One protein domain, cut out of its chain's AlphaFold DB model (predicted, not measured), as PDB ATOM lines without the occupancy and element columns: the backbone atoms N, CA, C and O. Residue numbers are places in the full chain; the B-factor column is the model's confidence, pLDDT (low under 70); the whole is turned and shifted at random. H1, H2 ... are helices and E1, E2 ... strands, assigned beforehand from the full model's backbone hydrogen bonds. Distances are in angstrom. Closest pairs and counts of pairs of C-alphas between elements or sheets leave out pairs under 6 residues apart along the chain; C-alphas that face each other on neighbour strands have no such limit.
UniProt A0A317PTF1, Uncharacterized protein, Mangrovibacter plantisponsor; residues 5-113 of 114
ATOM      1  N   GLU A   5     246.504 224.868 205.151       91.19
ATOM      2  CA  GLU A   5     245.898 224.337 206.365       91.19
ATOM      3  C   GLU A   5     244.390 224.284 206.159       91.19
ATOM      4  O   GLU A   5     243.770 225.295 205.840       91.19
ATOM      5  N   GLU A   6     243.796 223.112 206.330       90.62
ATOM      6  CA  GLU A   6     242.349 222.946 206.373       90.62
ATOM      7  C   GLU A   6     241.941 222.698 207.822       90.62
ATOM      8  O   GLU A   6     242.313 221.675 208.401       90.62
ATOM      9  N   HIS A   7     241.217 223.642 208.417       90.19
ATOM     10  CA  HIS A   7     240.706 223.524 209.780       90.19
ATOM     11  C   HIS A   7     239.290 222.971 209.715       90.19
ATOM     12  O   HIS A   7     238.448 223.476 208.976       90.19
ATOM     13  N   LYS A   8     239.047 221.909 210.472       86.75
ATOM     14  CA  LYS A   8     237.802 221.150 210.499       86.75
ATOM     15  C   LYS A   8     237.168 221.254 211.881       86.75
ATOM     16  O   LYS A   8     237.813 220.933 212.879       86.75
ATOM     17  N   PHE A   9     235.891 221.627 211.924       83.19
ATOM     18  CA  PHE A   9     235.152 221.927 213.163       83.19
ATOM     19  C   PHE A   9     234.067 220.877 213.507       83.19
ATOM     20  O   PHE A   9     233.197 221.118 214.334       83.19
ATOM     21  N   TYR A  10     234.101 219.698 212.875       69.31
ATOM     22  CA  TYR A  10     233.021 218.693 212.844       69.31
ATOM     23  C   TYR A  10     232.369 218.312 214.194       69.31
ATOM     24  O   TYR A  10     232.819 217.414 214.900       69.31
ATOM     25  N   SER A  11     231.157 218.809 214.436       48.00
ATOM     26  CA  SER A  11     230.106 218.017 215.087       48.00
ATOM     27  C   SER A  11     229.374 217.234 213.991       48.00
ATOM     28  O   SER A  11     228.791 217.856 213.113       48.00
ATOM     29  N   ASN A  12     229.411 215.895 214.022       46.91
ATOM     30  CA  ASN A  12     228.770 214.993 213.047       46.91
ATOM     31  C   ASN A  12     227.286 215.351 212.788       46.91
ATOM     32  O   ASN A  12     226.397 214.852 213.480       46.91
ATOM     33  N   ASP A  13     227.008 216.162 211.768       53.31
ATOM     34  CA  ASP A  13     225.696 216.223 211.129       53.31
ATOM     35  C   ASP A  13     225.792 215.424 209.827       53.31
ATOM     36  O   ASP A  13     226.324 215.887 208.816       53.31
ATOM     37  N   MET A  14     225.358 214.162 209.889       56.78
ATOM     38  CA  MET A  14     225.384 213.225 208.756       56.78
ATOM     39  C   MET A  14     224.421 213.648 207.630       56.78
ATOM     40  O   MET A  14     224.436 213.029 206.567       56.78
ATOM     41  N   ASP A  15     223.608 214.688 207.853       59.50
ATOM     42  CA  ASP A  15     222.625 215.207 206.901       59.50
ATOM     43  C   ASP A  15     223.160 216.368 206.033       59.50
ATOM     44  O   ASP A  15     222.463 216.808 205.114       59.50
ATOM     45  N   LYS A  16     224.390 216.862 206.267       58.09
ATOM     46  CA  LYS A  16     225.007 217.932 205.460       58.09
ATOM     47  C   LYS A  16     226.111 217.386 204.541       58.09
ATOM     48  O   LYS A  16     227.119 216.859 205.011       58.09
ATOM     49  N   GLU A  17     225.924 217.545 203.223       58.09
ATOM     50  CA  GLU A  17     226.921 217.180 202.191       58.09
ATOM     51  C   GLU A  17     228.220 217.997 202.315       58.09
ATOM     52  O   GLU A  17     229.294 217.499 201.977       58.09
ATOM     53  N   GLU A  18     228.136 219.216 202.855       62.59
ATOM     54  CA  GLU A  18     229.274 220.104 203.067       62.59
ATOM     55  C   GLU A  18     229.401 220.490 204.543       62.59
ATOM     56  O   GLU A  18     228.411 220.738 205.232       62.59
ATOM     57  N   GLN A  19     230.634 220.481 205.044       76.44
ATOM     58  CA  GLN A  19     230.941 220.495 206.472       76.44
ATOM     59  C   GLN A  19     231.790 221.711 206.810       76.44
ATOM     60  O   GLN A  19     232.714 222.032 206.059       76.44
ATOM     61  N   ASP A  20     231.483 222.329 207.948       86.81
ATOM     62  CA  ASP A  20     232.116 223.548 208.437       86.81
ATOM     63  C   ASP A  20     233.647 223.422 208.475       86.81
ATOM     64  O   ASP A  20     234.219 222.562 209.164       86.81
ATOM     65  N   LYS A  21     234.312 224.269 207.682       90.00
ATOM     66  CA  LYS A  21     235.768 224.249 207.513       90.00
ATOM     67  C   LYS A  21     236.320 225.608 207.110       90.00
ATOM     68  O   LYS A  21     235.630 226.431 206.507       90.00
ATOM     69  N   GLU A  22     237.613 225.770 207.337       93.38
ATOM     70  CA  GLU A  22     238.398 226.893 206.831       93.38
ATOM     71  C   GLU A  22     239.596 226.400 206.037       93.38
ATOM     72  O   GLU A  22     240.175 225.365 206.363       93.38
ATOM     73  N   ILE A  23     240.000 227.167 205.024       92.19
ATOM     74  CA  ILE A  23     241.271 226.967 204.330       92.19
ATOM     75  C   ILE A  23     242.137 228.202 204.518       92.19
ATOM     76  O   ILE A  23     241.826 229.304 204.044       92.19
ATOM     77  N   TRP A  24     243.276 227.977 205.152       92.88
ATOM     78  CA  TRP A  24     244.326 228.952 205.355       92.88
ATOM     79  C   TRP A  24     245.488 228.643 204.419       92.88
ATOM     80  O   TRP A  24     245.921 227.500 204.279       92.88
ATOM     81  N   VAL A  25     246.011 229.671 203.765       90.38
ATOM     82  CA  VAL A  25     247.173 229.557 202.883       90.38
ATOM     83  C   VAL A  25     248.223 230.534 203.366       90.38
ATOM     84  O   VAL A  25     247.980 231.739 203.404       90.38
ATOM     85  N   ASP A  26     249.388 230.010 203.744       87.06
ATOM     86  CA  ASP A  26     250.508 230.801 204.265       87.06
ATOM     87  C   ASP A  26     250.088 231.740 205.425       87.06
ATOM     88  O   ASP A  26     250.542 232.880 205.530       87.06
ATOM     89  N   GLY A  27     249.186 231.259 206.292       86.31
ATOM     90  CA  GLY A  27     248.665 231.989 207.455       86.31
ATOM     91  C   GLY A  27     247.569 233.020 207.154       86.31
ATOM     92  O   GLY A  27     247.177 233.756 208.058       86.31
ATOM     93  N   LYS A  28     247.065 233.096 205.914       90.25
ATOM     94  CA  LYS A  28     245.928 233.948 205.533       90.25
ATOM     95  C   LYS A  28     244.677 233.098 205.294       90.25
ATOM     96  O   LYS A  28     244.754 232.120 204.554       90.25
ATOM     97  N   LEU A  29     243.537 233.489 205.868       93.25
ATOM     98  CA  LEU A  29     242.243 232.861 205.592       93.25
ATOM     99  C   LEU A  29     241.835 233.151 204.144       93.25
ATOM    100  O   LEU A  29     241.834 234.301 203.703       93.25
ATOM    101  N   THR A  30     241.548 232.099 203.384       94.19
ATOM    102  CA  THR A  30     241.220 232.205 201.951       94.19
ATOM    103  C   THR A  30     239.861 231.636 201.599       94.19
ATOM    104  O   THR A  30     239.312 231.988 200.561       94.19
ATOM    105  N   TYR A  31     239.327 230.763 202.447       92.75
ATOM    106  CA  TYR A  31     238.049 230.120 202.224       92.75
ATOM    107  C   TYR A  31     237.429 229.731 203.557       92.75
ATOM    108  O   TYR A  31     238.123 229.204 204.428       92.75
ATOM    109  N   THR A  32     236.121 229.904 203.676       92.31
ATOM    110  CA  THR A  32     235.319 229.321 204.750       92.31
ATOM    111  C   THR A  32     234.089 228.681 204.140       92.31
ATOM    112  O   THR A  32     233.529 229.214 203.181       92.31
ATOM    113  N   ILE A  33     233.618 227.607 204.750       90.12
ATOM    114  CA  ILE A  33     232.221 227.212 204.650       90.12
ATOM    115  C   ILE A  33     231.658 227.136 206.059       90.12
ATOM    116  O   ILE A  33     232.256 226.493 206.919       90.12
ATOM    117  N   HIS A  34     230.541 227.809 206.299       87.81
ATOM    118  CA  HIS A  34     229.863 227.795 207.588       87.81
ATOM    119  C   HIS A  34     228.358 227.727 207.360       87.81
ATOM    120  O   HIS A  34     227.808 228.535 206.610       87.81
ATOM    121  N   ASP A  35     227.696 226.732 207.947       83.50
ATOM    122  CA  ASP A  35     226.260 226.496 207.765       83.50
ATOM    123  C   ASP A  35     225.839 226.355 206.286       83.50
ATOM    124  O   ASP A  35     224.739 226.738 205.882       83.50
ATOM    125  N   GLY A  36     226.718 225.767 205.467       82.12
ATOM    126  CA  GLY A  36     226.500 225.580 204.027       82.12
ATOM    127  C   GLY A  36     226.663 226.856 203.194       82.12
ATOM    128  O   GLY A  36     226.254 226.888 202.035       82.12
ATOM    129  N   LEU A  37     227.218 227.923 203.775       86.38
ATOM    130  CA  LEU A  37     227.544 229.160 203.073       86.38
ATOM    131  C   LEU A  37     229.047 229.243 202.830       86.38
ATOM    132  O   LEU A  37     229.830 229.366 203.769       86.38
ATOM    133  N   GLU A  38     229.429 229.203 201.558       90.94
ATOM    134  CA  GLU A  38     230.811 229.376 201.118       90.94
ATOM    135  C   GLU A  38     231.202 230.859 201.055       90.94
ATOM    136  O   GLU A  38     230.417 231.715 200.629       90.94
ATOM    137  N   ASN A  39     232.442 231.168 201.430       91.06
ATOM    138  CA  ASN A  39     233.032 232.494 201.289       91.06
ATOM    139  C   ASN A  39     234.516 232.395 200.914       91.06
ATOM    140  O   ASN A  39     235.314 231.831 201.658       91.06
ATOM    141  N   GLU A  40     234.890 232.995 199.783       92.88
ATOM    142  CA  GLU A  40     236.261 233.008 199.244       92.88
ATOM    143  C   GLU A  40     236.951 234.382 199.371       92.88
ATOM    144  O   GLU A  40     238.023 234.604 198.801       92.88
ATOM    145  N   ASP A  41     236.343 235.350 200.068       90.12
ATOM    146  CA  ASP A  41     236.953 236.667 200.263       90.12
ATOM    147  C   ASP A  41     238.206 236.542 201.139       90.12
ATOM    148  O   ASP A  41     238.155 236.074 202.270       90.12
ATOM    149  N   THR A  42     239.360 236.970 200.636       86.62
ATOM    150  CA  THR A  42     240.606 236.864 201.404       86.62
ATOM    151  C   THR A  42     240.696 237.868 202.556       86.62
ATOM    152  O   THR A  42     241.560 237.724 203.412       86.62
ATOM    153  N   ASP A  43     239.849 238.896 202.594       88.81
ATOM    154  CA  ASP A  43     239.809 239.849 203.709       88.81
ATOM    155  C   ASP A  43     238.692 239.511 204.718       88.81
ATOM    156  O   ASP A  43     238.383 240.309 205.606       88.81
ATOM    157  N   GLN A  44     238.105 238.313 204.602       87.94
ATOM    158  CA  GLN A  44     237.130 237.797 205.556       87.94
ATOM    159  C   GLN A  44     237.754 237.522 206.932       87.94
ATOM    160  O   GLN A  44     238.937 237.195 207.056       87.94
ATOM    161  N   LEU A  45     236.922 237.620 207.967       89.81
ATOM    162  CA  LEU A  45     237.237 237.110 209.299       89.81
ATOM    163  C   LEU A  45     236.745 235.669 209.424       89.81
ATOM    164  O   LEU A  45     235.802 235.275 208.735       89.81
ATOM    165  N   SER A  46     237.371 234.912 210.322       90.50
ATOM    166  CA  SER A  46     236.913 233.569 210.660       90.50
ATOM    167  C   SER A  46     235.492 233.636 211.235       90.50
ATOM    168  O   SER A  46     235.259 234.381 212.189       90.50
ATOM    169  N   PRO A  47     234.521 232.868 210.716       89.44
ATOM    170  CA  PRO A  47     233.224 232.716 211.369       89.44
ATOM    171  C   PRO A  47     233.296 231.788 212.598       89.44
ATOM    172  O   PRO A  47     232.292 231.600 213.283       89.44
ATOM    173  N   PHE A  48     234.475 231.229 212.900       89.44
ATOM    174  CA  PHE A  48     234.712 230.209 213.918       89.44
ATOM    175  C   PHE A  48     235.579 230.697 215.093       89.44
ATOM    176  O   PHE A  48     236.100 229.862 215.824       89.44
ATOM    177  N   GLU A  49     235.736 232.012 215.316       80.56
ATOM    178  CA  GLU A  49     236.678 232.572 216.317       80.56
ATOM    179  C   GLU A  49     236.547 231.985 217.742       80.56
ATOM    180  O   GLU A  49     237.540 231.915 218.464       80.56
ATOM    181  N   ASP A  50     235.358 231.516 218.133       83.06
ATOM    182  CA  ASP A  50     235.093 230.903 219.444       83.06
ATOM    183  C   ASP A  50     234.950 229.367 219.402       83.06
ATOM    184  O   ASP A  50     234.622 228.737 220.413       83.06
ATOM    185  N   GLN A  51     235.153 228.744 218.240       86.88
ATOM    186  CA  GLN A  51     235.006 227.303 218.061       86.88
ATOM    187  C   GLN A  51     236.358 226.598 218.101       86.88
ATOM    188  O   GLN A  51     237.331 227.006 217.471       86.88
ATOM    189  N   GLN A  52     236.409 225.490 218.838       86.81
ATOM    190  CA  GLN A  52     237.600 224.657 218.881       86.81
ATOM    191  C   GLN A  52     237.728 223.868 217.573       86.81
ATOM    192  O   GLN A  52     236.831 223.109 217.203       86.81
ATOM    193  N   VAL A  53     238.868 224.021 216.898       89.56
ATOM    194  CA  VAL A  53     239.245 223.173 215.764       89.56
ATOM    195  C   VAL A  53     239.412 221.743 216.272       89.56
ATOM    196  O   VAL A  53     240.149 221.502 217.225       89.56
ATOM    197  N   LEU A  54     238.736 220.786 215.641       88.44
ATOM    198  CA  LEU A  54     238.847 219.371 216.005       88.44
ATOM    199  C   LEU A  54     239.966 218.686 215.239       88.44
ATOM    200  O   LEU A  54     240.655 217.820 215.767       88.44
ATOM    201  N   GLN A  55     240.163 219.083 213.985       90.50
ATOM    202  CA  GLN A  55     241.193 218.508 213.139       90.50
ATOM    203  C   GLN A  55     241.806 219.579 212.238       90.50
ATOM    204  O   GLN A  55     241.093 220.392 211.654       90.50
ATOM    205  N   THR A  56     243.121 219.527 212.056       92.88
ATOM    206  CA  THR A  56     243.820 220.316 211.037       92.88
ATOM    207  C   THR A  56     244.470 219.384 210.021       92.88
ATOM    208  O   THR A  56     245.160 218.437 210.396       92.88
ATOM    209  N   LEU A  57     244.263 219.623 208.725       93.12
ATOM    210  CA  LEU A  57     245.055 218.991 207.669       93.12
ATOM    211  C   LEU A  57     246.056 219.989 207.105       93.12
ATOM    212  O   LEU A  57     245.679 221.059 206.646       93.12
ATOM    213  N   PHE A  58     247.317 219.592 207.061       92.62
ATOM    214  CA  PHE A  58     248.394 220.321 206.418       92.62
ATOM    215  C   PHE A  58     248.748 219.634 205.103       92.62
ATOM    216  O   PHE A  58     249.143 218.464 205.089       92.62
ATOM    217  N   PHE A  59     248.643 220.360 203.995       90.75
ATOM    218  CA  PHE A  59     249.073 219.889 202.682       90.75
ATOM    219  C   PHE A  59     250.451 220.464 202.358       90.75
ATOM    220  O   PHE A  59     250.651 221.681 202.361       90.75
ATOM    221  N   THR A  60     251.398 219.574 202.065       86.81
ATOM    222  CA  THR A  60     252.790 219.901 201.737       86.81
ATOM    223  C   THR A  60     253.194 219.253 200.413       86.81
ATOM    224  O   THR A  60     252.498 218.390 199.880       86.81
ATOM    225  N   ASP A  61     254.355 219.633 199.888       86.19
ATOM    226  CA  ASP A  61     254.976 218.992 198.725       86.19
ATOM    227  C   ASP A  61     255.387 217.533 198.984       86.19
ATOM    228  O   ASP A  61     255.465 216.743 198.047       86.19
ATOM    229  N   LYS A  62     255.621 217.162 200.247       87.56
ATOM    230  CA  LYS A  62     256.006 215.799 200.648       87.56
ATOM    231  C   LYS A  62     254.813 214.891 200.933       87.56
ATOM    232  O   LYS A  62     254.982 213.677 201.033       87.56
ATOM    233  N   GLY A  63     253.616 215.460 201.059       90.56
ATOM    234  CA  GLY A  63     252.396 214.742 201.404       90.56
ATOM    235  C   GLY A  63     251.528 215.517 202.389       90.56
ATOM    236  O   GLY A  63     251.609 216.744 202.475       90.56
ATOM    237  N   THR A  64     250.688 214.806 203.130       92.56
ATOM    238  CA  THR A  64     249.719 215.403 204.052       92.56
ATOM    239  C   THR A  64     249.983 214.990 205.489       92.56
ATOM    240  O   THR A  64     250.269 213.822 205.760       92.56
ATOM    241  N   VAL A  65     249.804 215.935 206.406       93.81
ATOM    242  CA  VAL A  65     249.781 215.694 207.850       93.81
ATOM    243  C   VAL A  65     248.384 216.022 208.349       93.81
ATOM    244  O   VAL A  65     247.903 217.128 208.151       93.81
ATOM    245  N   GLN A  66     247.726 215.069 208.987       94.06
ATOM    246  CA  GLN A  66     246.493 215.296 209.724       94.06
ATOM    247  C   GLN A  66     246.835 215.354 211.211       94.06
ATOM    248  O   GLN A  66     247.508 214.460 211.708       94.06
ATOM    249  N   HIS A  67     246.359 216.381 211.902       93.94
ATOM    250  CA  HIS A  67     246.477 216.567 213.345       93.94
ATOM    251  C   HIS A  67     245.081 216.507 213.957       93.94
ATOM    252  O   HIS A  67     244.203 217.270 213.554       93.94
ATOM    253  N   ASN A  68     244.864 215.562 214.865       92.19
ATOM    254  CA  ASN A  68     243.651 215.455 215.659       92.19
ATOM    255  C   ASN A  68     243.867 216.191 216.985       92.19
ATOM    256  O   ASN A  68     244.754 215.831 217.753       92.19
ATOM    257  N   HIS A  69     243.062 217.216 217.255       90.94
ATOM    258  CA  HIS A  69     243.205 218.050 218.452       90.94
ATOM    259  C   HIS A  69     242.554 217.432 219.696       90.94
ATOM    260  O   HIS A  69     242.786 217.920 220.799       90.94
ATOM    261  N   GLU A  70     241.741 216.377 219.550       88.81
ATOM    262  CA  GLU A  70     241.118 215.694 220.696       88.81
ATOM    263  C   GLU A  70     242.145 214.915 221.529       88.81
ATOM    264  O   GLU A  70     242.100 214.943 222.760       88.81
ATOM    265  N   ASP A  71     243.075 214.234 220.860       89.75
ATOM    266  CA  ASP A  71     244.089 213.367 221.469       89.75
ATOM    267  C   ASP A  71     245.532 213.762 221.108       89.75
ATOM    268  O   ASP A  71     246.465 213.034 221.435       89.75
ATOM    269  N   ASP A  72     245.710 214.909 220.445       90.81
ATOM    270  CA  ASP A  72     246.991 215.424 219.935       90.81
ATOM    271  C   ASP A  72     247.740 214.424 219.024       90.81
ATOM    272  O   ASP A  72     248.966 214.458 218.892       90.81
ATOM    273  N   SER A  73     247.010 213.506 218.378       93.62
ATOM    274  CA  SER A  73     247.592 212.515 217.473       93.62
ATOM    275  C   SER A  73     247.808 213.065 216.066       93.62
ATOM    276  O   SER A  73     247.060 213.904 215.555       93.62
ATOM    277  N   PHE A  74     248.828 212.537 215.391       95.31
ATOM    278  CA  PHE A  74     249.139 212.881 214.012       95.31
ATOM    279  C   PHE A  74     249.065 211.665 213.091       95.31
ATOM    280  O   PHE A  74     249.475 210.558 213.440       95.31
ATOM    281  N   TYR A  75     248.604 211.897 211.866       94.56
ATOM    282  CA  TYR A  75     248.587 210.921 210.786       94.56
ATOM    283  C   TYR A  75     249.310 211.489 209.572       94.56
ATOM    284  O   TYR A  75     248.947 212.533 209.030       94.56
ATOM    285  N   PHE A  76     250.345 210.789 209.131       94.69
ATOM    286  CA  PHE A  76     251.183 211.181 208.013       94.69
ATOM    287  C   PHE A  76     250.867 210.344 206.789       94.69
ATOM    288  O   PHE A  76     250.722 209.125 206.881       94.69
ATOM    289  N   ARG A  77     250.851 210.980 205.623       93.31
ATOM    290  CA  ARG A  77     250.756 210.302 204.335       93.31
ATOM    291  C   ARG A  77     251.719 210.948 203.352       93.31
ATOM    292  O   ARG A  77     251.664 212.156 203.155       93.31
ATOM    293  N   LEU A  78     252.578 210.150 202.725       91.12
ATOM    294  CA  LEU A  78     253.504 210.629 201.693       91.12
ATOM    295  C   LEU A  78     252.752 210.889 200.377       91.12
ATOM    296  O   LEU A  78     251.772 210.210 200.078       91.12
ATOM    297  N   ALA A  79     253.207 211.857 199.579       86.38
ATOM    298  CA  ALA A  79     252.533 212.258 198.337       86.38
ATOM    299  C   ALA A  79     252.385 211.108 197.320       86.38
ATOM    300  O   ALA A  79     251.325 210.951 196.715       86.38
ATOM    301  N   ASP A  80     253.424 210.281 197.188       84.44
ATOM    302  CA  ASP A  80     253.492 209.176 196.222       84.44
ATOM    303  C   ASP A  80     253.213 207.795 196.850       84.44
ATOM    304  O   ASP A  80     253.454 206.764 196.221       84.44
ATOM    305  N   ASP A  81     252.716 207.750 198.093       77.62
ATOM    306  CA  ASP A  81     252.462 206.507 198.825       77.62
ATOM    307  C   ASP A  81     251.021 206.455 199.365       77.62
ATOM    308  O   ASP A  81     250.390 207.456 199.717       77.62
ATOM    309  N   VAL A  82     250.477 205.244 199.430       74.94
ATOM    310  CA  VAL A  82     249.205 204.959 200.111       74.94
ATOM    311  C   VAL A  82     249.412 204.631 201.589       74.94
ATOM    312  O   VAL A  82     248.443 204.528 202.336       74.94
ATOM    313  N   THR A  83     250.663 204.465 202.013       79.50
ATOM    314  CA  THR A  83     251.034 204.159 203.389       79.50
ATOM    315  C   THR A  83     250.764 205.358 204.287       79.50
ATOM    316  O   THR A  83     251.256 206.465 204.055       79.50
ATOM    317  N   MET A  84     249.983 205.107 205.335       88.25
ATOM    318  CA  MET A  84     249.714 206.055 206.404       88.25
ATOM    319  C   MET A  84     250.499 205.643 207.647       88.25
ATOM    320  O   MET A  84     250.519 204.464 208.001       88.25
ATOM    321  N   ALA A  85     251.127 206.607 208.308       93.00
ATOM    322  CA  ALA A  85     251.791 206.406 209.586       93.00
ATOM    323  C   ALA A  85     251.079 207.207 210.671       93.00
ATOM    324  O   ALA A  85     250.697 208.349 210.433       93.00
ATOM    325  N   SER A  86     250.903 206.618 211.851       95.06
ATOM    326  CA  SER A  86     250.416 207.333 213.029       95.06
ATOM    327  C   SER A  86     251.581 207.716 213.933       95.06
ATOM    328  O   SER A  86     252.519 206.937 214.120       95.06
ATOM    329  N   TYR A  87     251.504 208.922 214.482       95.62
ATOM    330  CA  TYR A  87     252.450 209.491 215.426       95.62
ATOM    331  C   TYR A  87     251.669 209.967 216.652       95.62
ATOM    332  O   TYR A  87     250.849 210.877 216.550       95.62
ATOM    333  N   VAL A  88     251.856 209.279 217.777       93.38
ATOM    334  CA  VAL A  88     251.040 209.414 218.994       93.38
ATOM    335  C   VAL A  88     251.980 209.462 220.189       93.38
ATOM    336  O   VAL A  88     252.945 208.702 220.224       93.38
ATOM    337  N   ASP A  89     251.738 210.363 221.142       90.12
ATOM    338  CA  ASP A  89     252.555 210.515 222.359       90.12
ATOM    339  C   ASP A  89     254.069 210.668 222.091       90.12
ATOM    340  O   ASP A  89     254.917 210.276 222.893       90.12
ATOM    341  N   GLY A  90     254.430 211.250 220.943       89.56
ATOM    342  CA  GLY A  90     255.821 211.445 220.534       89.56
ATOM    343  C   GLY A  90     256.473 210.244 219.832       89.56
ATOM    344  O   GLY A  90     257.653 210.330 219.474       89.56
ATOM    345  N   GLU A  91     255.733 209.159 219.584       93.69
ATOM    346  CA  GLU A  91     256.231 207.918 218.983       93.69
ATOM    347  C   GLU A  91     255.588 207.624 217.618       93.69
ATOM    348  O   GLU A  91     254.372 207.707 217.438       93.69
ATOM    349  N   LEU A  92     256.417 207.258 216.631       94.69
ATOM    350  CA  LEU A  92     255.955 206.774 215.327       94.69
ATOM    351  C   LEU A  92     255.617 205.285 215.446       94.69
ATOM    352  O   LEU A  92     256.477 204.481 215.795       94.69
ATOM    353  N   MET A  93     254.376 204.920 215.136       92.56
ATOM    354  CA  MET A  93     253.888 203.551 215.324       92.56
ATOM    355  C   MET A  93     254.452 202.535 214.313       92.56
ATOM    356  O   MET A  93     254.815 201.434 214.731       92.56
ATOM    357  N   PRO A  94     254.517 202.817 212.994       88.94
ATOM    358  CA  PRO A  94     255.193 201.918 212.059       88.94
ATOM    359  C   PRO A  94     256.722 202.040 212.130       88.94
ATOM    360  O   PRO A  94     257.267 203.110 212.392       88.94
ATOM    361  N   GLU A  95     257.422 200.950 211.802       86.44
ATOM    362  CA  GLU A  95     258.870 200.986 211.583       86.44
ATOM    363  C   GLU A  95     259.212 201.844 210.352       86.44
ATOM    364  O   GLU A  95     258.664 201.639 209.268       86.44
ATOM    365  N   ASP A  96     260.159 202.772 210.506       88.56
ATOM    366  CA  ASP A  96     260.647 203.649 209.434       88.56
ATOM    367  C   ASP A  96     262.186 203.615 209.347       88.56
ATOM    368  O   ASP A  96     262.863 204.584 209.700       88.56
ATOM    369  N   PRO A  97     262.781 202.487 208.912       85.81
ATOM    370  CA  PRO A  97     264.238 202.319 208.878       85.81
ATOM    371  C   PRO A  97     264.938 203.293 207.919       85.81
ATOM    372  O   PRO A  97     266.115 203.601 208.107       85.81
ATOM    373  N   ASP A  98     264.214 203.781 206.909       88.38
ATOM    374  CA  ASP A  98     264.713 204.732 205.916       88.38
ATOM    375  C   ASP A  98     264.503 206.199 206.346       88.38
ATOM    376  O   ASP A  98     264.988 207.110 205.671       88.38
ATOM    377  N   GLY A  99     263.786 206.447 207.450       89.88
ATOM    378  CA  GLY A  99     263.523 207.788 207.969       89.88
ATOM    379  C   GLY A  99     262.661 208.660 207.049       89.88
ATOM    380  O   GLY A  99     262.852 209.878 207.004       89.88
ATOM    381  N   LYS A 100     261.738 208.060 206.288       90.06
ATOM    382  CA  LYS A 100     260.857 208.757 205.337       90.06
ATOM    383  C   LYS A 100     259.918 209.752 206.018       90.06
ATOM    384  O   LYS A 100     259.517 210.727 205.386       90.06
ATOM    385  N   PHE A 101     259.585 209.535 207.290       91.69
ATOM    386  CA  PHE A 101     258.665 210.374 208.060       91.69
ATOM    387  C   PHE A 101     259.371 211.422 208.939       91.69
ATOM    388  O   PHE A 101     258.692 212.225 209.577       91.69
ATOM    389  N   ASN A 102     260.709 211.489 208.950       92.12
ATOM    390  CA  ASN A 102     261.478 212.398 209.821       92.12
ATOM    391  C   ASN A 102     261.085 213.879 209.681       92.12
ATOM    392  O   ASN A 102     261.012 214.607 210.676       92.12
ATOM    393  N   ASP A 103     260.808 214.332 208.457       91.12
ATOM    394  CA  ASP A 103     260.382 215.713 208.215       91.12
ATOM    395  C   ASP A 103     258.991 215.995 208.799       91.12
ATOM    396  O   ASP A 103     258.765 217.065 209.362       91.12
ATOM    397  N   PHE A 104     258.073 215.027 208.721       92.69
ATOM    398  CA  PHE A 104     256.739 215.153 209.305       92.69
ATOM    399  C   PHE A 104     256.759 215.065 210.829       92.69
ATOM    400  O   PHE A 104     256.047 215.822 211.477       92.69
ATOM    401  N   ILE A 105     257.630 214.236 211.412       93.06
ATOM    402  CA  ILE A 105     257.867 214.208 212.865       93.06
ATOM    403  C   ILE A 105     258.408 215.561 213.342       93.06
ATOM    404  O   ILE A 105     257.950 216.101 214.348       93.06
ATOM    405  N   THR A 106     259.370 216.137 212.616       92.94
ATOM    406  CA  THR A 106     259.915 217.467 212.934       92.94
ATOM    407  C   THR A 106     258.823 218.533 212.860       92.94
ATOM    408  O   THR A 106     258.740 219.393 213.735       92.94
ATOM    409  N   PHE A 107     257.971 218.461 211.836       90.75
ATOM    410  CA  PHE A 107     256.832 219.358 211.673       90.75
ATOM    411  C   PHE A 107     255.816 219.222 212.817       90.75
ATOM    412  O   PHE A 107     255.497 220.229 213.442       90.75
ATOM    413  N   ALA A 108     255.370 218.000 213.131       91.62
ATOM    414  CA  ALA A 108     254.406 217.708 214.195       91.62
ATOM    415  C   ALA A 108     254.872 218.270 215.549       91.62
ATOM    416  O   ALA A 108     254.170 219.049 216.185       91.62
ATOM    417  N   ASN A 109     256.126 218.004 215.921       90.81
ATOM    418  CA  ASN A 109     256.710 218.543 217.153       90.81
ATOM    419  C   ASN A 109     256.788 220.081 217.172       90.81
ATOM    420  O   ASN A 109     256.728 220.697 218.237       90.81
ATOM    421  N   GLY A 110     256.941 220.713 216.006       88.81
ATOM    422  CA  GLY A 110     256.971 222.169 215.875       88.81
ATOM    423  C   GLY A 110     255.598 222.838 215.984       88.81
ATOM    424  O   GLY A 110     255.537 224.005 216.369       88.81
ATOM    425  N   VAL A 111     254.512 222.132 215.653       84.50
ATOM    426  CA  VAL A 111     253.143 222.665 215.771       84.50
ATOM    427  C   VAL A 111     252.533 222.413 217.152       84.50
ATOM    428  O   VAL A 111     251.865 223.309 217.654       84.50
ATOM    429  N   SER A 112     252.848 221.296 217.822       69.31
ATOM    430  CA  SER A 112     252.379 221.014 219.196       69.31
ATOM    431  C   SER A 112     253.039 221.875 220.287       69.31
ATOM    432  O   SER A 112     252.623 221.845 221.439       69.31
ATOM    433  N   THR A 113     254.103 222.624 219.968       56.34
ATOM    434  CA  THR A 113     254.851 223.457 220.936       56.34
ATOM    435  C   THR A 113     254.461 224.941 220.940       56.34
ATOM    436  O   THR A 113     255.125 225.739 221.609       56.34
TER     437      THR A 113
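AT A GLANCE: This is residues 5 to 113 of the 114 residues of an uncharacterized protein of Mangrovibacter plantisponsor (UniProt A0A317PTF1). One long, twisted sheet of eight strands makes the domain, with a single short helix, H1, covering one face near one end, over E6 and E7. Two four-stranded meanders, each strand the antiparallel neighbour of the one before, E1 to E4 and E5 to E8, join side by side through E1 and E5. The printed part has 109 residues, in chain order E1 to E8, then H1; the sheet's order is E4 E3 E2 E1 E5 E6 E7 E8, all antiparallel. The class is mostly strand, with under half of the residues in named elements. It is elongated, 46 by 28 by 28 A, and only just compact, close to loose, with a radius of gyration of the C-alphas of 15.3 A.

IN THESE COORDINATES: E1 is residues 5 to 8, from C-alpha 5 at (245.898, 224.337, 206.365); E2 is 21 to 25, E3 28 to 34, 17.3 A long, and E4 37 to 39. E5 is 55 to 60, 16.3 A, E6 63 to 68, 16.7 A, E7 73 to 78, 17.0 A, and E8 84 to 88. H1, residues 102 to 111, is 14.5 A long and ends at C-alpha 111 (253.143, 222.665, 215.771).

HOW THE PARTS SIT: E1 and E5 are antiparallel at 159 degrees, with N 6 and O 57 2.8 A apart, within hydrogen-bond range. So are N 7 and O 22 of the hairpin E1 and E2, 2.9 A, and N 66 and O 75 of the hairpin E6 and E7, 2.8 A. E4 and E8 are the edge strands. H1 is on the sheet, at a height of 9.3 A, slantwise to the strands at 39 degrees to E6 on the local plane; the closest C-alphas of E7 and H1 are Phe 76 and Phe 104, 7.0 A. In H1 every O i to N i+4 pair is within hydrogen-bond range.

THE WHOLE: The C-alphas farthest apart, of Leu 37 and Pro 97, are 45.8 A apart. The printed part has no cut. The links E1 to E2, E4 to E5 and E8 to H1 are long. Residues 10 to 18 and 112 to 113 have pLDDT under 70.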